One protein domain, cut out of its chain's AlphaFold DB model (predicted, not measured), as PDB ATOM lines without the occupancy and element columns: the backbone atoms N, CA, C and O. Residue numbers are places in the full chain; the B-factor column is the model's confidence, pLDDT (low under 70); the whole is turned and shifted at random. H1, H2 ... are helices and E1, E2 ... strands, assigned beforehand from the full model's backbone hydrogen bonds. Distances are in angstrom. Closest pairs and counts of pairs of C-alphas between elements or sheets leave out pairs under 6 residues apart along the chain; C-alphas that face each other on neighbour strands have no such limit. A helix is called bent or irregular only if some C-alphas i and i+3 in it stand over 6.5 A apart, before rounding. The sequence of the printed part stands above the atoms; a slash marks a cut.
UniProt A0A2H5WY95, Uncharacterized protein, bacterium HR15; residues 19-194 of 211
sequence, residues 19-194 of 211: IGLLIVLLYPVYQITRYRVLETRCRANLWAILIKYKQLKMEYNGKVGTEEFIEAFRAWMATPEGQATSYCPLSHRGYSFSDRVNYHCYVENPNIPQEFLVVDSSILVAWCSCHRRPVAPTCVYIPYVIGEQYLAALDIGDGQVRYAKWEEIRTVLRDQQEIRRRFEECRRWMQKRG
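AT A GLANCE: This is residues 19 to 194 of the 211 residues of an uncharacterized protein of bacterium HR15 (UniProt A0A2H5WY95). A long helix, H1, runs over one face of a small, strongly twisted sheet, E2 E3 E4, and its residues 19 to 30 stick out of the body as an arm. H2 folds back beside the last part of H1 and H3 packs on its residues 45 to 49, while the little strand pair E1 and E5 and the helix H5 lie away from H1. The printed part has 176 residues, in the order H1 H2 H3 E1 E2 E3 E4 H4 E5 H5, mixed helices and strands; both sheets are antiparallel. It is compact by its radius of gyration of the C-alphas, 18.3 A, yet elongated, spanning 64 by 39 by 34 A.

HOW THE PARTS SIT: H1, residues 19 to 59, has a kink of 33 degrees near residue 26 and is irregular, but only just: C-alphas 25 and 28 are 6.7 A apart. H2, residues 67 to 78, forms a helical hairpin with H1, opposite ways at a steep tilt of 39 degrees; residues 53 to 57 of H1 touch it, the closest C-alphas being those of Leu 56 and Phe 69, 7.1 A. H3, residues 80 to 85, touches H1, with the C-alphas of Asn 45 and Thr 85 closest at 4.9 A. E2, residues 124 to 133, E3, residues 149 to 154, and E4, residues 161 to 165, form a meander, each strand the antiparallel neighbour of the one before. N 128 and O 151 are 2.8 A apart, and N 152 and O 162 2.8 A. E2 bends by 92 degrees at residue 130. H1 is on this sheet at a height of 8.5 A, over E2 and E3, and H4, residues 166 to 169, is on the opposite face. E1, residues 116 to 118, is antiparallel to E5, residues 171 to 173, with N 171 and O 118 2.9 A apart. H5, residues 176 to 192, and H1 are apart. Every O i to N i+4 pair is within hydrogen-bond range in H2, H3 and H5, and 35 of 37 in H1; H4 is too short for such a pair.

IN THESE COORDINATES: H1 starts at C-alpha 19 (200.656, 310.656, 169.741) and is 59.0 A long. H2 measures 16.5 A, E2 17.8 A, E3 13.3 A and E4 12.8 A. H5 measures 24.4 A and ends at C-alpha 192 (183.576, 250.638, 163.751).

THE WHOLE: The C-alphas of Ile 19 and Gln 177 are the two farthest apart, 66.0 A. The printed part has no cut. The links H3 to E1 and E2 to E3 are long. The mean pLDDT of the printed part is 82.7; residues 102 to 121, 137 to 138, 140 to 146 and 173 are under 70.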
ATOM      1  N   ILE A  19     201.518 311.836 169.572       95.31
ATOM      2  CA  ILE A  19     200.656 310.656 169.741       95.31
ATOM      3  C   ILE A  19     201.021 309.567 168.723       95.31
ATOM      4  O   ILE A  19     201.171 308.405 169.101       95.31
ATOM      5  N   GLY A  20     201.216 309.928 167.451       95.31
ATOM      6  CA  GLY A  20     201.626 308.990 166.405       95.31
ATOM      7  C   GLY A  20     202.960 308.309 166.717       95.31
ATOM      8  O   GLY A  20     203.055 307.083 166.651       95.31
ATOM      9  N   LEU A  21     203.967 309.083 167.137       95.06
ATOM     10  CA  LEU A  21     205.267 308.560 167.571       95.06
ATOM     11  C   LEU A  21     205.136 307.589 168.750       95.06
ATOM     12  O   LEU A  21     205.728 306.509 168.727       95.06
ATOM     13  N   LEU A  22     204.331 307.938 169.756       95.62
ATOM     14  CA  LEU A  22     204.096 307.074 170.912       95.62
ATOM     15  C   LEU A  22     203.430 305.753 170.511       95.62
ATOM     16  O   LEU A  22     203.849 304.699 170.986       95.62
ATOM     17  N   ILE A  23     202.441 305.780 169.612       95.06
ATOM     18  CA  ILE A  23     201.782 304.561 169.122       95.06
ATOM     19  C   ILE A  23     202.787 303.656 168.403       95.06
ATOM     20  O   ILE A  23     202.843 302.462 168.698       95.06
ATOM     21  N   VAL A  24     203.609 304.211 167.506       93.94
ATOM     22  CA  VAL A  24     204.622 303.445 166.757       93.94
ATOM     23  C   VAL A  24     205.642 302.792 167.695       93.94
ATOM     24  O   VAL A  24     206.015 301.640 167.483       93.94
ATOM     25  N   LEU A  25     206.050 303.488 168.760       93.06
ATOM     26  CA  LEU A  25     206.998 302.966 169.750       93.06
ATOM     27  C   LEU A  25     206.377 301.910 170.678       93.06
ATOM     28  O   LEU A  25     207.026 300.915 171.004       93.06
ATOM     29  N   LEU A  26     205.125 302.098 171.103       93.62
ATOM     30  CA  LEU A  26     204.458 301.205 172.057       93.62
ATOM     31  C   LEU A  26     203.892 299.940 171.404       93.62
ATOM     32  O   LEU A  26     203.831 298.890 172.048       93.62
ATOM     33  N   TYR A  27     203.506 300.006 170.129       90.88
ATOM     34  CA  TYR A  27     202.935 298.874 169.401       90.88
ATOM     35  C   TYR A  27     203.801 297.595 169.433       90.88
ATOM     36  O   TYR A  27     203.268 296.546 169.807       90.88
ATOM     37  N   PRO A  28     205.117 297.614 169.126       87.50
ATOM     38  CA  PRO A  28     205.940 296.402 169.182       87.50
ATOM     39  C   PRO A  28     206.059 295.829 170.602       87.50
ATOM     40  O   PRO A  28     206.008 294.611 170.778       87.50
ATOM     41  N   VAL A  29     206.151 296.686 171.626       89.38
ATOM     42  CA  VAL A  29     206.218 296.262 173.036       89.38
ATOM     43  C   VAL A  29     204.931 295.547 173.449       89.38
ATOM     44  O   VAL A  29     204.977 294.476 174.064       89.38
ATOM     45  N   TYR A  30     203.781 296.100 173.060       89.31
ATOM     46  CA  TYR A  30     202.481 295.476 173.272       89.31
ATOM     47  C   TYR A  30     202.388 294.106 172.582       89.31
ATOM     48  O   TYR A  30     201.992 293.130 173.221       89.31
ATOM     49  N   GLN A  31     202.814 293.996 171.318       85.75
ATOM     50  CA  GLN A  31     202.781 292.728 170.577       85.75
ATOM     51  C   GLN A  31     203.673 291.652 171.215       85.75
ATOM     52  O   GLN A  31     203.224 290.519 171.398       85.75
ATOM     53  N   ILE A  32     204.900 291.996 171.623       86.38
ATOM     54  CA  ILE A  32     205.819 291.059 172.295       86.38
ATOM     55  C   ILE A  32     205.234 290.590 173.629       86.38
ATOM     56  O   ILE A  32     205.270 289.398 173.944       86.38
ATOM     57  N   THR A  33     204.679 291.512 174.414       87.88
ATOM     58  CA  THR A  33     204.101 291.195 175.725       87.88
ATOM     59  C   THR A  33     202.885 290.289 175.575       87.88
ATOM     60  O   THR A  33     202.810 289.243 176.220       87.88
ATOM     61  N   ARG A  34     201.969 290.633 174.661       87.81
ATOM     62  CA  ARG A  34     200.806 289.806 174.330       87.81
ATOM     63  C   ARG A  34     201.233 288.409 173.883       87.81
ATOM     64  O   ARG A  34     200.687 287.431 174.387       87.81
ATOM     65  N   TYR A  35     202.223 288.306 172.997       86.81
ATOM     66  CA  TYR A  35     202.747 287.017 172.544       86.81
ATOM     67  C   TYR A  35     203.277 286.178 173.714       86.81
ATOM     68  O   TYR A  35     202.888 285.025 173.856       86.81
ATOM     69  N   ARG A  36     204.092 286.759 174.606       89.12
ATOM     70  CA  ARG A  36     204.644 286.048 175.773       89.12
ATOM     71  C   ARG A  36     203.562 285.554 176.731       89.12
ATOM     72  O   ARG A  36     203.645 284.426 177.202       89.12
ATOM     73  N   VAL A  37     202.539 286.365 177.002       91.94
ATOM     74  CA  VAL A  37     201.411 285.964 177.862       91.94
ATOM     75  C   VAL A  37     200.646 284.790 177.243       91.94
ATOM     76  O   VAL A  37     200.343 283.811 177.929       91.94
ATOM     77  N   LEU A  38     200.365 284.859 175.940       92.31
ATOM     78  CA  LEU A  38     199.682 283.786 175.217       92.31
ATOM     79  C   LEU A  38     200.546 282.520 175.125       92.31
ATOM     80  O   LEU A  38     200.013 281.424 175.297       92.31
ATOM     81  N   GLU A  39     201.863 282.652 174.952       93.00
ATOM     82  CA  GLU A  39     202.802 281.527 174.998       93.00
ATOM     83  C   GLU A  39     202.786 280.858 176.376       93.00
ATOM     84  O   GLU A  39     202.670 279.637 176.456       93.00
ATOM     85  N   THR A  40     202.838 281.625 177.469       94.69
ATOM     86  CA  THR A  40     202.766 281.079 178.834       94.69
ATOM     87  C   THR A  40     201.468 280.309 179.061       94.69
ATOM     88  O   THR A  40     201.492 279.198 179.590       94.69
ATOM     89  N   ARG A  41     200.328 280.837 178.599       95.19
ATOM     90  CA  ARG A  41     199.047 280.121 178.675       95.19
ATOM     91  C   ARG A  41     199.042 278.859 177.803       95.19
ATOM     92  O   ARG A  41     198.529 277.828 178.221       95.19
ATOM     93  N   CYS A  42     199.655 278.911 176.622       95.00
ATOM     94  CA  CYS A  42     199.821 277.744 175.758       95.00
ATOM     95  C   CYS A  42     200.682 276.658 176.422       95.00
ATOM     96  O   CYS A  42     200.341 275.479 176.354       95.00
ATOM     97  N   ARG A  43     201.770 277.050 177.099       96.25
ATOM     98  CA  ARG A  43     202.618 276.151 177.893       96.25
ATOM     99  C   ARG A  43     201.835 275.492 179.016       96.25
ATOM    100  O   ARG A  43     201.946 274.285 179.179       96.25
ATOM    101  N   ALA A  44     201.028 276.262 179.745       96.31
ATOM    102  CA  ALA A  44     200.188 275.735 180.815       96.31
ATOM    103  C   ALA A  44     199.175 274.702 180.291       96.31
ATOM    104  O   ALA A  44     199.058 273.624 180.866       96.31
ATOM    105  N   ASN A  45     198.516 274.981 179.162       97.19
ATOM    106  CA  ASN A  45     197.596 274.032 178.526       97.19
ATOM    107  C   ASN A  45     198.308 272.732 178.109       97.19
ATOM    108  O   ASN A  45     197.842 271.641 178.428       97.19
ATOM    109  N   LEU A  46     199.463 272.835 177.440       96.44
ATOM    110  CA  LEU A  46     200.269 271.669 177.051       96.44
ATOM    111  C   LEU A  46     200.776 270.880 178.265       96.44
ATOM    112  O   LEU A  46     200.863 269.655 178.217       96.44
ATOM    113  N   TRP A  47     201.091 271.565 179.361       96.56
ATOM    114  CA  TRP A  47     201.518 270.927 180.599       96.56
ATOM    115  C   TRP A  47     200.367 270.182 181.285       96.56
ATOM    116  O   TRP A  47     200.557 269.047 181.712       96.56
ATOM    117  N   ALA A  48     199.159 270.752 181.312       96.06
ATOM    118  CA  ALA A  48     197.961 270.063 181.800       96.06
ATOM    119  C   ALA A  48     197.670 268.789 180.985       96.06
ATOM    120  O   ALA A  48     197.434 267.724 181.555       96.06
ATOM    121  N   ILE A  49     197.793 268.873 179.655       95.94
ATOM    122  CA  ILE A  49     197.711 267.712 178.758       95.94
ATOM    123  C   ILE A  49     198.766 266.654 179.122       95.94
ATOM    124  O   ILE A  49     198.440 265.470 179.217       95.94
ATOM    125  N   LEU A  50     200.018 267.063 179.357       95.69
ATOM    126  CA  LEU A  50     201.100 266.154 179.746       95.69
ATOM    127  C   LEU A  50     200.822 265.465 181.088       95.69
ATOM    128  O   LEU A  50     201.063 264.265 181.220       95.69
ATOM    129  N   ILE A  51     200.303 266.198 182.075       95.50
ATOM    130  CA  ILE A  51     199.910 265.637 183.373       95.50
ATOM    131  C   ILE A  51     198.831 264.580 183.178       95.50
ATOM    132  O   ILE A  51     198.990 263.463 183.670       95.50
ATOM    133  N   LYS A  52     197.765 264.896 182.432       95.81
ATOM    134  CA  LYS A  52     196.688 263.931 182.215       95.81
ATOM    135  C   LYS A  52     197.170 262.697 181.465       95.81
ATOM    136  O   LYS A  52     196.829 261.578 181.840       95.81
ATOM    137  N   TYR A  53     197.999 262.890 180.442       94.81
ATOM    138  CA  TYR A  53     198.650 261.793 179.738       94.81
ATOM    139  C   TYR A  53     199.423 260.890 180.708       94.81
ATOM    140  O   TYR A  53     199.255 259.675 180.668       94.81
ATOM    141  N   LYS A  54     200.226 261.462 181.616       94.38
ATOM    142  CA  LYS A  54     200.984 260.689 182.612       94.38
ATOM    143  C   LYS A  54     200.072 259.956 183.597       94.38
ATOM    144  O   LYS A  54     200.355 258.807 183.917       94.38
ATOM    145  N   GLN A  55     198.981 260.579 184.041       95.50
ATOM    146  CA  GLN A  55     197.975 259.936 184.897       95.50
ATOM    147  C   GLN A  55     197.376 258.705 184.217       95.50
ATOM    148  O   GLN A  55     197.492 257.603 184.745       95.50
ATOM    149  N   LEU A  56     196.858 258.865 182.998       95.62
ATOM    150  CA  LEU A  56     196.316 257.752 182.218       95.62
ATOM    151  C   LEU A  56     197.387 256.696 181.930       95.62
ATOM    152  O   LEU A  56     197.129 255.501 182.002       95.62
ATOM    153  N   LYS A  57     198.626 257.110 181.652       94.19
ATOM    154  CA  LYS A  57     199.729 256.169 181.438       94.19
ATOM    155  C   LYS A  57     199.958 255.306 182.678       94.19
ATOM    156  O   LYS A  57     200.207 254.116 182.521       94.19
ATOM    157  N   MET A  58     199.850 255.861 183.884       95.38
ATOM    158  CA  MET A  58     199.935 255.089 185.129       95.38
ATOM    159  C   MET A  58     198.713 254.185 185.331       95.38
ATOM    160  O   MET A  58     198.889 253.003 185.608       95.38
ATOM    161  N   GLU A  59     197.497 254.702 185.129       96.44
ATOM    162  CA  GLU A  59     196.241 253.937 185.253       96.44
ATOM    163  C   GLU A  59     196.218 252.698 184.341       96.44
ATOM    164  O   GLU A  59     195.761 251.628 184.733       96.44
ATOM    165  N   TYR A  60     196.786 252.821 183.141       94.94
ATOM    166  CA  TYR A  60     196.870 251.750 182.149       94.94
ATOM    167  C   TYR A  60     198.212 250.991 182.184       94.94
ATOM    168  O   TYR A  60     198.585 250.347 181.204       94.94
ATOM    169  N   ASN A  61     198.953 251.025 183.301       93.56
ATOM    170  CA  ASN A  61     200.210 250.280 183.499       93.56
ATOM    171  C   ASN A  61     201.256 250.497 182.386       93.56
ATOM    172  O   ASN A  61     201.931 249.569 181.942       93.56
ATOM    173  N   GLY A  62     201.361 251.722 181.878       89.31
ATOM    174  CA  GLY A  62     202.293 252.104 180.819       89.31
ATOM    175  C   GLY A  62     201.866 251.711 179.402       89.31
ATOM    176  O   GLY A  62     202.598 252.020 178.461       89.31
ATOM    177  N   LYS A  63     200.699 251.073 179.221       87.88
ATOM    178  CA  LYS A  63     200.185 250.611 177.920       87.88
ATOM    179  C   LYS A  63     199.627 251.765 177.077       87.88
ATOM    180  O   LYS A  63     198.430 251.886 176.849       87.88
ATOM    181  N   VAL A  64     200.517 252.636 176.619       88.38
ATOM    182  CA  VAL A  64     200.191 253.767 175.743       88.38
ATOM    183  C   VAL A  64     199.983 253.279 174.307       88.38
ATOM    184  O   VAL A  64     200.760 252.464 173.814       88.38
ATOM    185  N   GLY A  65     198.972 253.816 173.620       82.31
ATOM    186  CA  GLY A  65     198.655 253.474 172.230       82.31
ATOM    187  C   GLY A  65     197.686 252.301 172.054       82.31
ATOM    188  O   GLY A  65     197.359 251.971 170.919       82.31
ATOM    189  N   THR A  66     197.202 251.684 173.139       85.94
ATOM    190  CA  THR A  66     196.109 250.704 173.043       85.94
ATOM    191  C   THR A  66     194.772 251.399 172.779       85.94
ATOM    192  O   THR A  66     194.627 252.600 173.027       85.94
ATOM    193  N   GLU A  67     193.783 250.655 172.270       84.19
ATOM    194  CA  GLU A  67     192.442 251.193 171.997       84.19
ATOM    195  C   GLU A  67     191.833 251.799 173.271       84.19
ATOM    196  O   GLU A  67     191.348 252.928 173.233       84.19
ATOM    197  N   GLU A  68     191.975 251.128 174.415       90.06
ATOM    198  CA  GLU A  68     191.428 251.582 175.696       90.06
ATOM    199  C   GLU A  68     192.094 252.872 176.188       90.06
ATOM    200  O   GLU A  68     191.408 253.784 176.648       90.06
ATOM    201  N   PHE A  69     193.422 252.979 176.059       92.25
ATOM    202  CA  PHE A  69     194.149 254.191 176.433       92.25
ATOM    203  C   PHE A  69     193.718 255.383 175.571       92.25
ATOM    204  O   PHE A  69     193.442 256.469 176.085       92.25
ATOM    205  N   ILE A  70     193.648 255.182 174.251       88.31
ATOM    206  CA  ILE A  70     193.275 256.238 173.307       88.31
ATOM    207  C   ILE A  70     191.826 256.679 173.541       88.31
ATOM    208  O   ILE A  70     191.523 257.874 173.492       88.31
ATOM    209  N   GLU A  71     190.920 255.741 173.816       88.81
ATOM    210  CA  GLU A  71     189.529 256.056 174.136       88.81
ATOM    211  C   GLU A  71     189.394 256.811 175.456       88.81
ATOM    212  O   GLU A  71     188.683 257.815 175.493       88.81
ATOM    213  N   ALA A  72     190.128 256.423 176.500       93.56
ATOM    214  CA  ALA A  72     190.136 257.143 177.771       93.56
ATOM    215  C   ALA A  72     190.678 258.571 177.625       93.56
ATOM    216  O   ALA A  72     190.087 259.525 178.138       93.56
ATOM    217  N   PHE A  73     191.766 258.746 176.869       93.50
ATOM    218  CA  PHE A  73     192.320 260.070 176.600       93.50
ATOM    219  C   PHE A  73     191.336 260.949 175.812       93.50
ATOM    220  O   PHE A  73     191.124 262.114 176.150       93.50
ATOM    221  N   ARG A  74     190.664 260.392 174.796       89.50
ATOM    222  CA  ARG A  74     189.619 261.097 174.034       89.50
ATOM    223  C   ARG A  74     188.392 261.433 174.872       89.50
ATOM    224  O   ARG A  74     187.868 262.538 174.741       89.50
ATOM    225  N   ALA A  75     187.955 260.519 175.732       92.44
ATOM    226  CA  ALA A  75     186.863 260.765 176.663       92.44
ATOM    227  C   ALA A  75     187.204 261.931 177.599       92.44
ATOM    228  O   ALA A  75     186.382 262.825 177.785       92.44
ATOM    229  N   TRP A  76     188.441 261.989 178.108       95.00
ATOM    230  CA  TRP A  76     188.904 263.143 178.873       95.00
ATOM    231  C   TRP A  76     188.916 264.432 178.044       95.00
ATOM    232  O   TRP A  76     188.412 265.447 178.518       95.00
ATOM    233  N   MET A  77     189.412 264.415 176.801       92.94
ATOM    234  CA  MET A  77     189.387 265.605 175.933       92.94
ATOM    235  C   MET A  77     187.968 266.154 175.712       92.94
ATOM    236  O   MET A  77     187.803 267.356 175.510       92.94
ATOM    237  N   ALA A  78     186.943 265.297 175.768       91.75
ATOM    238  CA  ALA A  78     185.544 265.699 175.650       91.75
ATOM    239  C   ALA A  78     184.966 266.340 176.928       91.75
ATOM    240  O   ALA A  78     183.914 266.975 176.853       91.75
ATOM    241  N   THR A  79     185.630 266.212 178.081       95.50
ATOM    242  CA  THR A  79     185.219 266.871 179.334       95.50
ATOM    243  C   THR A  79     185.424 268.390 179.269       95.50
ATOM    244  O   THR A  79     186.234 268.863 178.469       95.50
ATOM    245  N   PRO A  80     184.766 269.188 180.136       96.12
ATOM    246  CA  PRO A  80     184.995 270.635 180.191       96.12
ATOM    247  C   PRO A  80     186.463 271.022 180.433       96.12
ATOM    248  O   PRO A  80     186.960 271.975 179.836       96.12
ATOM    249  N   GLU A  81     187.174 270.259 181.268       94.56
ATOM    250  CA  GLU A  81     188.608 270.443 181.525       94.56
ATOM    251  C   GLU A  81     189.439 270.192 180.255       94.56
ATOM    252  O   GLU A  81     190.272 271.018 179.865       94.56
ATOM    253  N   GLY A  82     189.176 269.073 179.574       93.81
ATOM    254  CA  GLY A  82     189.826 268.727 178.314       93.81
ATOM    255  C   GLY A  82     189.574 269.779 177.234       93.81
ATOM    256  O   GLY A  82     190.508 270.257 176.593       93.81
ATOM    257  N   GLN A  83     188.331 270.233 177.080       93.44
ATOM    258  CA  GLN A  83     187.974 271.263 176.103       93.44
ATOM    259  C   GLN A  83     188.650 272.608 176.398       93.44
ATOM    260  O   GLN A  83     189.158 273.246 175.477       93.44
ATOM    261  N   ALA A  84     188.723 273.028 177.666       92.69
ATOM    262  CA  ALA A  84     189.387 274.274 178.055       92.69
ATOM    263  C   ALA A  84     190.903 274.259 177.780       92.69
ATOM    264  O   ALA A  84     191.511 275.311 177.552       92.69
ATOM    265  N   THR A  85     191.511 273.071 177.781       94.31
ATOM    266  CA  THR A  85     192.954 272.877 177.598       94.31
ATOM    267  C   THR A  85     193.344 272.451 176.187       94.31
ATOM    268  O   THR A  85     194.519 272.538 175.862       94.31
ATOM    269  N   SER A  86     192.410 272.063 175.314       92.44
ATOM    270  CA  SER A  86     192.724 271.484 173.993       92.44
ATOM    271  C   SER A  86     193.080 272.494 172.897       92.44
ATOM    272  O   SER A  86     193.459 272.088 171.797       92.44
ATOM    273  N   TYR A  87     192.988 273.800 173.170       92.50
ATOM    274  CA  TYR A  87     193.168 274.850 172.164       92.50
ATOM    275  C   TYR A  87     194.308 275.815 172.492       92.50
ATOM    276  O   TYR A  87     194.564 276.173 173.648       92.50
ATOM    277  N   CYS A  88     194.964 276.282 171.433       91.88
ATOM    278  CA  CYS A  88     195.963 277.335 171.477       91.88
ATOM    279  C   CYS A  88     195.298 278.698 171.737       91.88
ATOM    280  O   CYS A  88     194.434 279.105 170.959       91.88
ATOM    281  N   PRO A  89     195.728 279.471 172.749       92.06
ATOM    282  CA  PRO A  89     195.130 280.773 173.057       92.06
ATOM    283  C   PRO A  89     195.462 281.864 172.025       92.06
ATOM    284  O   PRO A  89     194.803 282.898 172.003       92.06
ATOM    285  N   LEU A  90     196.482 281.656 171.182       87.69
ATOM    286  CA  LEU A  90     196.864 282.603 170.129       87.69
ATOM    287  C   LEU A  90     195.970 282.494 168.887       87.69
ATOM    288  O   LEU A  90     195.703 283.499 168.234       87.69
ATOM    289  N   SER A  91     195.536 281.281 168.537       88.31
ATOM    290  CA  SER A  91     194.853 281.001 167.266       88.31
ATOM    291  C   SER A  91     193.484 280.348 167.411       88.31
ATOM    292  O   SER A  91     192.796 280.178 166.408       88.31
ATOM    293  N   HIS A  92     193.127 279.917 168.622       89.56
ATOM    294  CA  HIS A  92     191.979 279.056 168.910       89.56
ATOM    295  C   HIS A  92     191.977 277.732 168.131       89.56
ATOM    296  O   HIS A  92     190.951 277.066 168.028       89.56
ATOM    297  N   ARG A  93     193.131 277.313 167.596       88.06
ATOM    298  CA  ARG A  93     193.285 276.013 166.938       88.06
ATOM    299  C   ARG A  93     193.578 274.925 167.959       88.06
ATOM    300  O   ARG A  93     194.287 275.172 168.934       88.06
ATOM    301  N   GLY A  94     193.050 273.732 167.702       89.69
ATOM    302  CA  GLY A  94     193.348 272.546 168.499       89.69
ATOM    303  C   GLY A  94     194.834 272.201 168.447       89.69
ATOM    304  O   GLY A  94     195.492 272.427 167.426       89.69
ATOM    305  N   TYR A  95     195.368 271.670 169.544       91.31
ATOM    306  CA  TYR A  95     196.711 271.095 169.535       91.31
ATOM    307  C   TYR A  95     196.768 269.853 168.648       91.31
ATOM    308  O   TYR A  95     195.776 269.148 168.453       91.31
ATOM    309  N   SER A  96     197.952 269.589 168.113       87.81
ATOM    310  CA  SER A  96     198.240 268.337 167.428       87.81
ATOM    311  C   SER A  96     198.781 267.339 168.447       87.81
ATOM    312  O   SER A  96     199.547 267.712 169.334       87.81
ATOM    313  N   PHE A  97     198.381 266.079 168.333       87.56
ATOM    314  CA  PHE A  97     198.715 265.022 169.287       87.56
ATOM    315  C   PHE A  97     199.562 263.949 168.612       87.56
ATOM    316  O   PHE A  97     199.555 263.844 167.389       87.56
ATOM    317  N   SER A  98     200.286 263.169 169.413       85.06
ATOM    318  CA  SER A  98     200.901 261.938 168.918       85.06
ATOM    319  C   SER A  98     199.834 260.915 168.540       85.06
ATOM    320  O   SER A  98     198.798 260.808 169.206       85.06
ATOM    321  N   ASP A  99     200.118 260.106 167.525       75.19
ATOM    322  CA  ASP A  99     199.217 259.047 167.062       75.19
ATOM    323  C   ASP A  99     198.909 258.007 168.143       75.19
ATOM    324  O   ASP A  99     197.835 257.407 168.143       75.19
ATOM    325  N   ARG A 100     199.816 257.837 169.116       74.81
ATOM    326  CA  ARG A 100     199.611 256.971 170.291       74.81
ATOM    327  C   ARG A 100     198.572 257.502 171.275       74.81
ATOM    328  O   ARG A 100     198.147 256.783 172.175       74.81
ATOM    329  N   VAL A 101     198.235 258.780 171.159       75.62
ATOM    330  CA  VAL A 101     197.334 259.504 172.059       75.62
ATOM    331  C   VAL A 101     196.020 259.822 171.347       75.62
ATOM    332  O   VAL A 101     194.957 259.865 171.965       75.62
ATOM    333  N   ASN A 102     196.072 260.011 170.032       68.50
ATOM    334  CA  ASN A 102     194.914 260.297 169.210       68.50
ATOM    335  C   ASN A 102     195.155 259.728 167.809       68.50
ATOM    336  O   ASN A 102     195.979 260.273 167.086       68.50
ATOM    337  N   TYR A 103     194.438 258.664 167.418       62.38
ATOM    338  CA  TYR A 103     194.569 258.086 166.073       62.38
ATOM    339  C   TYR A 103     194.475 259.183 165.006       62.38
ATOM    340  O   TYR A 103     193.398 259.756 164.795       62.38
ATOM    341  N   HIS A 104     195.579 259.454 164.313       63.31
ATOM    342  CA  HIS A 104     195.537 260.123 163.026       63.31
ATOM    343  C   HIS A 104     195.354 259.070 161.948       63.31
ATOM    344  O   HIS A 104     196.206 258.225 161.682       63.31
ATOM    345  N   CYS A 105     194.173 259.111 161.346       57.41
ATOM    346  CA  CYS A 105     193.888 258.362 160.147       57.41
ATOM    347  C   CYS A 105     194.446 259.134 158.961       57.41
ATOM    348  O   CYS A 105     193.834 260.085 158.478       57.41
ATOM    349  N   TYR A 106     195.640 258.748 158.531       57.28
ATOM    350  CA  TYR A 106     196.211 259.257 157.298       57.28
ATOM    351  C   TYR A 106     195.392 258.699 156.138       57.28
ATOM    352  O   TYR A 106     195.096 257.505 156.077       57.28
ATOM    353  N   VAL A 107     194.998 259.573 155.221       50.72
ATOM    354  CA  VAL A 107     194.394 259.149 153.961       50.72
ATOM    355  C   VAL A 107     195.506 258.507 153.132       50.72
ATOM    356  O   VAL A 107     196.558 259.122 152.957       50.72
ATOM    357  N   GLU A 108     195.305 257.270 152.657       46.44
ATOM    358  CA  GLU A 108     196.201 256.641 151.675       46.44
ATOM    359  C   GLU A 108     196.319 257.591 150.476       46.44
ATOM    360  O   GLU A 108     195.383 257.726 149.690       46.44
ATOM    361  N   ASN A 109     197.455 258.275 150.339       47.78
ATOM    362  CA  ASN A 109     197.768 259.009 149.126       47.78
ATOM    363  C   ASN A 109     198.686 258.124 148.273       47.78
ATOM    364  O   ASN A 109     199.867 257.986 148.605       47.78
ATOM    365  N   PRO A 110     198.180 257.529 147.179       49.97
ATOM    366  CA  PRO A 110     198.957 256.630 146.328       49.97
ATOM    367  C   PRO A 110     200.128 257.320 145.605       49.97
ATOM    368  O   PRO A 110     200.925 256.633 144.969       49.97
ATOM    369  N   ASN A 111     200.244 258.652 145.697       47.19
ATOM    370  CA  ASN A 111     201.295 259.449 145.065       47.19
ATOM    371  C   ASN A 111     202.382 259.935 146.044       47.19
ATOM    372  O   ASN A 111     203.313 260.613 145.611       47.19
ATOM    373  N   ILE A 112     202.287 259.632 147.346       48.84
ATOM    374  CA  ILE A 112     203.353 259.959 148.306       48.84
ATOM    375  C   ILE A 112     204.389 258.818 148.277       48.84
ATOM    376  O   ILE A 112     203.992 257.652 148.341       48.84
ATOM    377  N   PRO A 113     205.700 259.113 148.145       45.06
ATOM    378  CA  PRO A 113     206.757 258.101 148.155       45.06
ATOM    379  C   PRO A 113     206.655 257.188 149.383       45.06
ATOM    380  O   PRO A 113     206.154 257.607 150.417       45.06
ATOM    381  N   GLN A 114     207.178 255.964 149.274       50.94
ATOM    382  CA  GLN A 114     207.125 254.852 150.244       50.94
ATOM    383  C   GLN A 114     207.643 255.137 151.680       50.94
ATOM    384  O   GLN A 114     207.776 254.206 152.472       50.94
ATOM    385  N   GLU A 115     207.920 256.388 152.049       49.88
ATOM    386  CA  GLU A 115     208.213 256.819 153.414       49.88
ATOM    387  C   GLU A 115     206.965 257.451 154.042       49.88
ATOM    388  O   GLU A 115     206.402 258.419 153.529       49.88
ATOM    389  N   PHE A 116     206.539 256.913 155.182       57.50
ATOM    390  CA  PHE A 116     205.368 257.405 155.892       57.50
ATOM    391  C   PHE A 116     205.817 258.267 157.073       57.50
ATOM    392  O   PHE A 116     206.498 257.800 157.991       57.50
ATOM    393  N   LEU A 117     205.478 259.556 157.026       57.88
ATOM    394  CA  LEU A 117     205.784 260.492 158.101       57.88
ATOM    395  C   LEU A 117     204.725 260.371 159.184       57.88
ATOM    396  O   LEU A 117     203.567 260.717 158.963       57.88
ATOM    397  N   VAL A 118     205.150 259.923 160.359       62.69
ATOM    398  CA  VAL A 118     204.274 259.782 161.511       62.69
ATOM    399  C   VAL A 118     204.717 260.757 162.579       62.69
ATOM    400  O   VAL A 118     205.895 260.823 162.945       62.69
ATOM    401  N   VAL A 119     203.764 261.507 163.116       62.12
ATOM    402  CA  VAL A 119     203.991 262.344 164.296       62.12
ATOM    403  C   VAL A 119     203.899 261.444 165.534       62.12
ATOM    404  O   VAL A 119     203.022 261.568 166.377       62.12
ATOM    405  N   ASP A 120     204.793 260.458 165.588       65.06
ATOM    406  CA  ASP A 120     204.830 259.399 166.595       65.06
ATOM    407  C   ASP A 120     206.267 259.169 167.062       65.06
ATOM    408  O   ASP A 120     206.838 258.081 166.940       65.06
ATOM    409  N   SER A 121     206.904 260.222 167.571       63.38
ATOM    410  CA  SER A 121     208.019 259.972 168.479       63.38
ATOM    411  C   SER A 121     207.445 259.361 169.759       63.38
ATOM    412  O   SER A 121     206.421 259.812 170.274       63.38
ATOM    413  N   SER A 122     208.114 258.342 170.303       74.38
ATOM    414  CA  SER A 122     207.707 257.687 171.558       74.38
ATOM    415  C   SER A 122     207.627 258.643 172.749       74.38
ATOM    416  O   SER A 122     207.119 258.270 173.803       74.38
ATOM    417  N   ILE A 123     208.163 259.847 172.573       85.31
ATOM    418  CA  ILE A 123     208.260 260.902 173.566       85.31
ATOM    419  C   ILE A 123     207.259 262.035 173.325       85.31
ATOM    420  O   ILE A 123     207.070 262.838 174.224       85.31
ATOM    421  N   LEU A 124     206.627 262.167 172.156       89.81
ATOM    422  CA  LEU A 124     205.677 263.256 171.916       89.81
ATOM    423  C   LEU A 124     204.309 262.913 172.504       89.81
ATOM    424  O   LEU A 124     203.763 261.844 172.244       89.81
ATOM    425  N   VAL A 125     203.717 263.871 173.219       92.06
ATOM    426  CA  VAL A 125     202.319 263.800 173.666       92.06
ATOM    427  C   VAL A 125     201.449 264.737 172.833       92.06
ATOM    428  O   VAL A 125     200.499 264.298 172.184       92.06
ATOM    429  N   ALA A 126     201.795 266.025 172.819       92.69
ATOM    430  CA  ALA A 126     201.080 267.064 172.085       92.69
ATOM    431  C   ALA A 126     202.012 268.218 171.704       92.69
ATOM    432  O   ALA A 126     203.032 268.444 172.356       92.69
ATOM    433  N   TRP A 127     201.660 268.985 170.677       92.12
ATOM    434  CA  TRP A 127     202.413 270.162 170.257       92.12
ATOM    435  C   TRP A 127     201.526 271.249 169.645       92.12
ATOM    436  O   TRP A 127     200.386 271.025 169.230       92.12
ATOM    437  N   CYS A 128     202.071 272.463 169.607       91.38
ATOM    438  CA  CYS A 128     201.437 273.649 169.057       91.38
ATOM    439  C   CYS A 128     202.215 274.162 167.841       91.38
ATOM    440  O   CYS A 128     203.357 274.598 167.971       91.38
ATOM    441  N   SER A 129     201.565 274.202 166.678       87.19
ATOM    442  CA  SER A 129     202.143 274.759 165.446       87.19
ATOM    443  C   SER A 129     202.219 276.291 165.425       87.19
ATOM    444  O   SER A 129     202.952 276.861 164.624       87.19
ATOM    445  N   CYS A 130     201.493 276.972 166.318       87.62
ATOM    446  CA  CYS A 130     201.461 278.434 166.372       87.62
ATOM    447  C   CYS A 130     202.643 279.050 167.125       87.62
ATOM    448  O   CYS A 130     203.095 280.135 166.767       87.62
ATOM    449  N   HIS A 131     203.118 278.386 168.183       89.56
ATOM    450  CA  HIS A 131     204.262 278.850 168.962       89.56
ATOM    451  C   HIS A 131     205.505 278.165 168.423       89.56
ATOM    452  O   HIS A 131     205.799 277.019 168.772       89.56
ATOM    453  N   ARG A 132     206.206 278.881 167.546       87.31
ATOM    454  CA  ARG A 132     207.385 278.380 166.848       87.31
ATOM    455  C   ARG A 132     208.597 279.282 167.016       87.31
ATOM    456  O   ARG A 132     208.467 280.457 167.361       87.31
ATOM    457  N   ARG A 133     209.779 278.712 166.788       87.06
ATOM    458  CA  ARG A 133     211.041 279.447 166.670       87.06
ATOM    459  C   ARG A 133     211.635 279.235 165.274       87.06
ATOM    460  O   ARG A 133     211.786 278.072 164.896       87.06
ATOM    461  N   PRO A 134     212.005 280.316 164.553       84.62
ATOM    462  CA  PRO A 134     211.816 281.734 164.912       84.62
ATOM    463  C   PRO A 134     210.333 282.132 165.057       84.62
ATOM    464  O   PRO A 134     209.453 281.489 164.487       84.62
ATOM    465  N   VAL A 135     210.054 283.155 165.879       81.94
ATOM    466  CA  VAL A 135     208.677 283.596 166.170       81.94
ATOM    467  C   VAL A 135     208.034 284.119 164.894       81.94
ATOM    468  O   VAL A 135     208.560 285.034 164.262       81.94
ATOM    469  N   ALA A 136     206.876 283.567 164.542       72.94
ATOM    470  CA  ALA A 136     206.078 284.078 163.441       72.94
ATOM    471  C   ALA A 136     205.004 285.055 163.942       72.94
ATOM    472  O   ALA A 136     204.380 284.798 164.973       72.94
ATOM    473  N   PRO A 137     204.739 286.145 163.200       64.50
ATOM    474  CA  PRO A 137     203.764 287.165 163.590       64.50
ATOM    475  C   PRO A 137     202.317 286.652 163.579       64.50
ATOM    476  O   PRO A 137     201.443 287.239 164.212       64.50
ATOM    477  N   THR A 138     202.050 285.558 162.868       69.75
ATOM    478  CA  THR A 138     200.730 284.940 162.763       69.75
ATOM    479  C   THR A 138     200.834 283.424 162.894       69.75
ATOM    480  O   THR A 138     201.816 282.807 162.464       69.75
ATOM    481  N   CYS A 139     199.795 282.806 163.466       77.94
ATOM    482  CA  CYS A 139     199.639 281.358 163.391       77.94
ATOM    483  C   CYS A 139     199.169 280.985 161.983       77.94
ATOM    484  O   CYS A 139     197.971 280.866 161.716       77.94
ATOM    485  N   VAL A 140     200.123 280.839 161.069       65.94
ATOM    486  CA  VAL A 140     199.862 280.271 159.752       65.94
ATOM    487  C   VAL A 140     199.958 278.761 159.890       65.94
ATOM    488  O   VAL A 140     200.964 278.240 160.367       65.94
ATOM    489  N   TYR A 141     198.908 278.057 159.474       59.53
ATOM    490  CA  TYR A 141     198.981 276.617 159.265       59.53
ATOM    491  C   TYR A 141     199.841 276.369 158.029       59.53
ATOM    492  O   TYR A 141     199.337 276.241 156.919       59.53
ATOM    493  N   ILE A 142     201.154 276.413 158.221       58.38
ATOM    494  CA  ILE A 142     202.105 275.926 157.236       58.38
ATOM    495  C   ILE A 142     202.376 274.478 157.631       58.38
ATOM    496  O   ILE A 142     202.734 274.238 158.790       58.38
ATOM    497  N   PRO A 143     202.178 273.512 156.721       54.56
ATOM    498  CA  PRO A 143     202.570 272.143 156.972       54.56
ATOM    499  C   PRO A 143     204.101 272.108 157.047       54.56
ATOM    500  O   PRO A 143     204.775 272.005 156.035       54.56
ATOM    501  N   TYR A 144     204.621 272.228 158.269       63.62
ATOM    502  CA  TYR A 144     205.938 271.757 158.701       63.62
ATOM    503  C   TYR A 144     207.122 272.367 157.943       63.62
ATOM    504  O   TYR A 144     207.550 271.880 156.898       63.62
ATOM    505  N   VAL A 145     207.711 273.420 158.507       63.34
ATOM    506  CA  VAL A 145     208.923 274.015 157.937       63.34
ATOM    507  C   VAL A 145     210.138 273.348 158.577       63.34
ATOM    508  O   VAL A 145     210.332 273.402 159.793       63.34
ATOM    509  N   ILE A 146     210.955 272.697 157.750       66.50
ATOM    510  CA  ILE A 146     212.219 272.083 158.175       66.50
ATOM    511  C   ILE A 146     213.090 273.147 158.858       66.50
ATOM    512  O   ILE A 146     213.258 274.250 158.339       66.50
ATOM    513  N   GLY A 147     213.645 272.808 160.023       72.31
ATOM    514  CA  GLY A 147     214.489 273.709 160.813       72.31
ATOM    515  C   GLY A 147     213.743 274.604 161.809       72.31
ATOM    516  O   GLY A 147     214.397 275.229 162.645       72.31
ATOM    517  N   GLU A 148     212.408 274.638 161.791       83.94
ATOM    518  CA  GLU A 148     211.634 275.296 162.847       83.94
ATOM    519  C   GLU A 148     211.530 274.424 164.106       83.94
ATOM    520  O   GLU A 148     211.551 273.189 164.066       83.94
ATOM    521  N   GLN A 149     211.395 275.088 165.253       89.56
ATOM    522  CA  GLN A 149     211.054 274.436 166.514       89.56
ATOM    523  C   GLN A 149     209.627 274.771 166.899       89.56
ATOM    524  O   GLN A 149     209.210 275.916 166.749       89.56
ATOM    525  N   TYR A 150     208.927 273.819 167.500       90.38
ATOM    526  CA  TYR A 150     207.552 273.983 167.946       90.38
ATOM    527  C   TYR A 150     207.426 273.747 169.440       90.38
ATOM    528  O   TYR A 150     208.152 272.936 170.016       90.38
ATOM    529  N   LEU A 151     206.500 274.454 170.079       93.81
ATOM    530  CA  LEU A 151     206.207 274.235 171.484       93.81
ATOM    531  C   LEU A 151     205.517 272.875 171.669       93.81
ATOM    532  O   LEU A 151     204.420 272.666 171.152       93.81
ATOM    533  N   ALA A 152     206.146 271.969 172.411       93.94
ATOM    534  CA  ALA A 152     205.722 270.583 172.555       93.94
ATOM    535  C   ALA A 152     205.760 270.115 174.016       93.94
ATOM    536  O   ALA A 152     206.656 270.470 174.784       93.94
ATOM    537  N   ALA A 153     204.777 269.292 174.374       94.62
ATOM    538  CA  ALA A 153     204.753 268.476 175.576       94.62
ATOM    539  C   ALA A 153     205.396 267.121 175.271       94.62
ATOM    540  O   ALA A 153     204.886 266.368 174.431       94.62
ATOM    541  N   LEU A 154     206.503 266.824 175.954       92.44
ATOM    542  CA  LEU A 154     207.274 265.602 175.751       92.44
ATOM    543  C   LEU A 154     207.304 264.748 177.025       92.44
ATOM    544  O   LEU A 154     207.515 265.252 178.127       92.44
ATOM    545  N   ASP A 155     207.145 263.439 176.874       90.69
ATOM    546  CA  ASP A 155     207.303 262.440 177.927       90.69
ATOM    547  C   ASP A 155     208.743 261.905 177.976       90.69
ATOM    548  O   ASP A 155     209.011 260.732 177.728       90.69
ATOM    549  N   ILE A 156     209.692 262.794 178.274       86.00
ATOM    550  CA  ILE A 156     211.123 262.470 178.442       86.00
ATOM    551  C   ILE A 156     211.542 262.386 179.919       86.00
ATOM    552  O   ILE A 156     212.723 262.429 180.244       86.00
ATOM    553  N   GLY A 157     210.569 262.287 180.831       79.19
ATOM    554  CA  GLY A 157     210.796 262.176 182.277       79.19
ATOM    555  C   GLY A 157     210.991 263.505 183.015       79.19
ATOM    556  O   GLY A 157     210.641 263.584 184.188       79.19
ATOM    557  N   ASP A 158     211.425 264.571 182.340       81.12
ATOM    558  CA  ASP A 158     211.636 265.900 182.944       81.12
ATOM    559  C   ASP A 158     210.333 266.664 183.261       81.12
ATOM    560  O   ASP A 158     210.335 267.618 184.039       81.12
ATOM    561  N   GLY A 159     209.212 266.246 182.662       76.94
ATOM    562  CA  GLY A 159     207.908 266.889 182.829       76.94
ATOM    563  C   GLY A 159     207.806 268.273 182.187       76.94
ATOM    564  O   GLY A 159     206.906 269.032 182.556       76.94
ATOM    565  N   GLN A 160     208.699 268.614 181.256       85.56
ATOM    566  CA  GLN A 160     208.772 269.957 180.690       85.56
ATOM    567  C   GLN A 160     208.041 270.086 179.352       85.56
ATOM    568  O   GLN A 160     208.056 269.209 178.489       85.56
ATOM    569  N   VAL A 161     207.435 271.260 179.160       93.44
ATOM    570  CA  VAL A 161     206.979 271.739 177.851       93.44
ATOM    571  C   VAL A 161     208.083 272.612 177.269       93.44
ATOM    572  O   VAL A 161     208.426 273.651 177.842       93.44
ATOM    573  N   ARG A 162     208.636 272.230 176.118       94.12
ATOM    574  CA  ARG A 162     209.780 272.920 175.506       94.12
ATOM    575  C   ARG A 162     209.607 273.112 174.012       94.12
ATOM    576  O   ARG A 162     208.740 272.516 173.387       94.12
ATOM    577  N   TYR A 163     210.450 273.966 173.446       93.50
ATOM    578  CA  TYR A 163     210.607 274.006 172.001       93.50
ATOM    579  C   TYR A 163     211.362 272.747 171.558       93.50
ATOM    580  O   TYR A 163     212.419 272.429 172.111       93.50
ATOM    581  N   ALA A 164     210.798 272.025 170.598       90.44
ATOM    582  CA  ALA A 164     211.364 270.812 170.027       90.44
ATOM    583  C   ALA A 164     211.421 270.947 168.508       90.44
ATOM    584  O   ALA A 164     210.497 271.488 167.893       90.44
ATOM    585  N   LYS A 165     212.522 270.499 167.902       89.12
ATOM    586  CA  LYS A 165     212.651 270.493 166.443       89.12
ATOM    587  C   LYS A 165     211.670 269.507 165.824       89.12
ATOM    588  O   LYS A 165     211.324 268.500 166.444       89.12
ATOM    589  N   TRP A 166     211.271 269.765 164.582       81.38
ATOM    590  CA  TRP A 166     210.410 268.850 163.832       81.38
ATOM    591  C   TRP A 166     210.975 267.421 163.789       81.38
ATOM    592  O   TRP A 166     210.239 266.451 163.949       81.38
ATOM    593  N   GLU A 167     212.293 267.289 163.652       81.94
ATOM    594  CA  GLU A 167     213.002 266.008 163.622       81.94
ATOM    595  C   GLU A 167     212.982 265.263 164.961       81.94
ATOM    596  O   GLU A 167     213.088 264.043 164.961       81.94
ATOM    597  N   GLU A 168     212.835 265.967 166.088       83.31
ATOM    598  CA  GLU A 168     212.747 265.345 167.417       83.31
ATOM    599  C   GLU A 168     211.358 264.764 167.688       83.31
ATOM    600  O   GLU A 168     211.225 263.789 168.422       83.31
ATOM    601  N   ILE A 169     210.315 265.386 167.128       80.19
ATOM    602  CA  ILE A 169     208.925 265.032 167.431       80.19
ATOM    603  C   ILE A 169     208.297 264.091 166.399       80.19
ATOM    604  O   ILE A 169     207.236 263.525 166.672       80.19
ATOM    605  N   ARG A 170     208.954 263.887 165.250       77.94
ATOM    606  CA  ARG A 170     208.519 262.974 164.185       77.94
ATOM    607  C   ARG A 170     209.315 261.676 164.178       77.94
ATOM    608  O   ARG A 170     210.509 261.666 164.458       77.94
ATOM    609  N   THR A 171     208.671 260.619 163.705       74.69
ATOM    610  CA  THR A 171     209.325 259.364 163.343       74.69
ATOM    611  C   THR A 171     209.027 259.074 161.879       74.69
ATOM    612  O   THR A 171     207.879 259.132 161.440       74.69
ATOM    613  N   VAL A 172     210.066 258.767 161.103       72.38
ATOM    614  CA  VAL A 172     209.889 258.295 159.726       72.38
ATOM    615  C   VAL A 172     209.714 256.784 159.776       72.38
ATOM    616  O   VAL A 172     210.658 256.066 160.107       72.38
ATOM    617  N   LEU A 173     208.515 256.294 159.457       68.88
ATOM    618  CA  LEU A 173     208.308 254.866 159.263       68.88
ATOM    619  C   LEU A 173     208.791 254.488 157.864       68.88
ATOM    620  O   LEU A 173     208.326 255.027 156.859       68.88
ATOM    621  N   ARG A 174     209.752 253.565 157.823       72.00
ATOM    622  CA  ARG A 174     210.312 253.001 156.584       72.00
ATOM    623  C   ARG A 174     209.890 251.556 156.344       72.00
ATOM    624  O   ARG A 174     209.947 251.081 155.216       72.00
ATOM    625  N   ASP A 175     209.459 250.866 157.396       78.94
ATOM    626  CA  ASP A 175     208.977 249.493 157.297       78.94
ATOM    627  C   ASP A 175     207.569 249.453 156.688       78.94
ATOM    628  O   ASP A 175     206.593 249.917 157.279       78.94
ATOM    629  N   GLN A 176     207.471 248.861 155.499       74.62
ATOM    630  CA  GLN A 176     206.218 248.705 154.765       74.62
ATOM    631  C   GLN A 176     205.190 247.840 155.504       74.62
ATOM    632  O   GLN A 176     203.990 248.066 155.331       74.62
ATOM    633  N   GLN A 177     205.618 246.860 156.308       79.44
ATOM    634  CA  GLN A 177     204.688 246.029 157.075       79.44
ATOM    635  C   GLN A 177     204.034 246.839 158.193       79.44
ATOM    636  O   GLN A 177     202.807 246.850 158.302       79.44
ATOM    637  N   GLU A 178     204.831 247.581 158.959       76.69
ATOM    638  CA  GLU A 178     204.333 248.467 160.013       76.69
ATOM    639  C   GLU A 178     203.416 249.568 159.457       76.69
ATOM    640  O   GLU A 178     202.354 249.836 160.021       76.69
ATOM    641  N   ILE A 179     203.771 250.165 158.312       73.75
ATOM    642  CA  ILE A 179     202.924 251.160 157.635       73.75
ATOM    643  C   ILE A 179     201.552 250.558 157.301       73.75
ATOM    644  O   ILE A 179     200.521 251.128 157.662       73.75
ATOM    645  N   ARG A 180     201.520 249.382 156.657       75.44
ATOM    646  CA  ARG A 180     200.264 248.694 156.310       75.44
ATOM    647  C   ARG A 180     199.444 248.336 157.544       75.44
ATOM    648  O   ARG A 180     198.237 248.572 157.547       75.44
ATOM    649  N   ARG A 181     200.088 247.826 158.599       78.06
ATOM    650  CA  ARG A 181     199.428 247.487 159.867       78.06
ATOM    651  C   ARG A 181     198.694 248.700 160.445       78.06
ATOM    652  O   ARG A 181     197.514 248.595 160.770       78.06
ATOM    653  N   ARG A 182     199.348 249.865 160.495       74.19
ATOM    654  CA  ARG A 182     198.733 251.110 160.991       74.19
ATOM    655  C   ARG A 182     197.578 251.600 160.122       74.19
ATOM    656  O   ARG A 182     196.556 252.035 160.657       74.19
ATOM    657  N   PHE A 183     197.701 251.508 158.796       75.25
ATOM    658  CA  PHE A 183     196.597 251.832 157.886       75.25
ATOM    659  C   PHE A 183     195.382 250.932 158.116       75.25
ATOM    660  O   PHE A 183     194.252 251.422 158.170       75.25
ATOM    661  N   GLU A 184     195.592 249.628 158.286       77.38
ATOM    662  CA  GLU A 184     194.508 248.694 158.582       77.38
ATOM    663  C   GLU A 184     193.852 248.961 159.937       77.38
ATOM    664  O   GLU A 184     192.626 248.910 160.033       77.38
ATOM    665  N   GLU A 185     194.630 249.273 160.974       76.88
ATOM    666  CA  GLU A 185     194.105 249.632 162.298       76.88
ATOM    667  C   GLU A 185     193.230 250.881 162.235       76.88
ATOM    668  O   GLU A 185     192.090 250.864 162.708       76.88
ATOM    669  N   CYS A 186     193.707 251.927 161.559       75.31
ATOM    670  CA  CYS A 186     192.910 253.118 161.287       75.31
ATOM    671  C   CYS A 186     191.629 252.778 160.503       75.31
ATOM    672  O   CYS A 186     190.538 253.220 160.871       75.31
ATOM    673  N   ARG A 187     191.726 251.964 159.444       76.69
ATOM    674  CA  ARG A 187     190.570 251.567 158.627       76.69
ATOM    675  C   ARG A 187     189.518 250.842 159.467       76.69
ATOM    676  O   ARG A 187     188.342 251.197 159.395       76.69
ATOM    677  N   ARG A 188     189.928 249.876 160.298       80.25
ATOM    678  CA  ARG A 188     189.034 249.166 161.230       80.25
ATOM    679  C   ARG A 188     188.399 250.137 162.226       80.25
ATOM    680  O   ARG A 188     187.195 250.068 162.463       80.25
ATOM    681  N   TRP A 189     189.183 251.065 162.774       77.12
ATOM    682  CA  TRP A 189     188.705 252.089 163.704       77.12
ATOM    683  C   TRP A 189     187.634 253.003 163.078       77.12
ATOM    684  O   TRP A 189     186.607 253.258 163.713       77.12
ATOM    685  N   MET A 190     187.833 253.448 161.830       75.38
ATOM    686  CA  MET A 190     186.862 254.259 161.079       75.38
ATOM    687  C   MET A 190     185.575 253.476 160.798       75.38
ATOM    688  O   MET A 190     184.480 253.982 161.052       75.38
ATOM    689  N   GLN A 191     185.701 252.220 160.354       81.62
ATOM    690  CA  GLN A 191     184.562 251.342 160.073       81.62
ATOM    691  C   GLN A 191     183.695 251.091 161.310       81.62
ATOM    692  O   GLN A 191     182.477 251.242 161.226       81.62
ATOM    693  N   LYS A 192     184.303 250.798 162.473       82.25
ATOM    694  CA  LYS A 192     183.576 250.638 163.751       82.25
ATOM    695  C   LYS A 192     182.711 251.860 164.100       82.25
ATOM    696  O   LYS A 192     181.732 251.727 164.825       82.25
ATOM    697  N   ARG A 193     183.073 253.048 163.607       77.12
ATOM    698  CA  ARG A 193     182.406 254.329 163.893       77.12
ATOM    699  C   ARG A 193     181.521 254.826 162.747       77.12
ATOM    700  O   ARG A 193     181.059 255.961 162.795       77.12
ATOM    701  N   GLY A 194     181.303 254.006 161.717       79.69
ATOM    702  CA  GLY A 194     180.512 254.389 160.545       79.69
ATOM    703  C   GLY A 194     181.149 255.503 159.706       79.69
ATOM    704  O   GLY A 194     180.464 256.127 158.899       79.69
TER     705      GLY A 194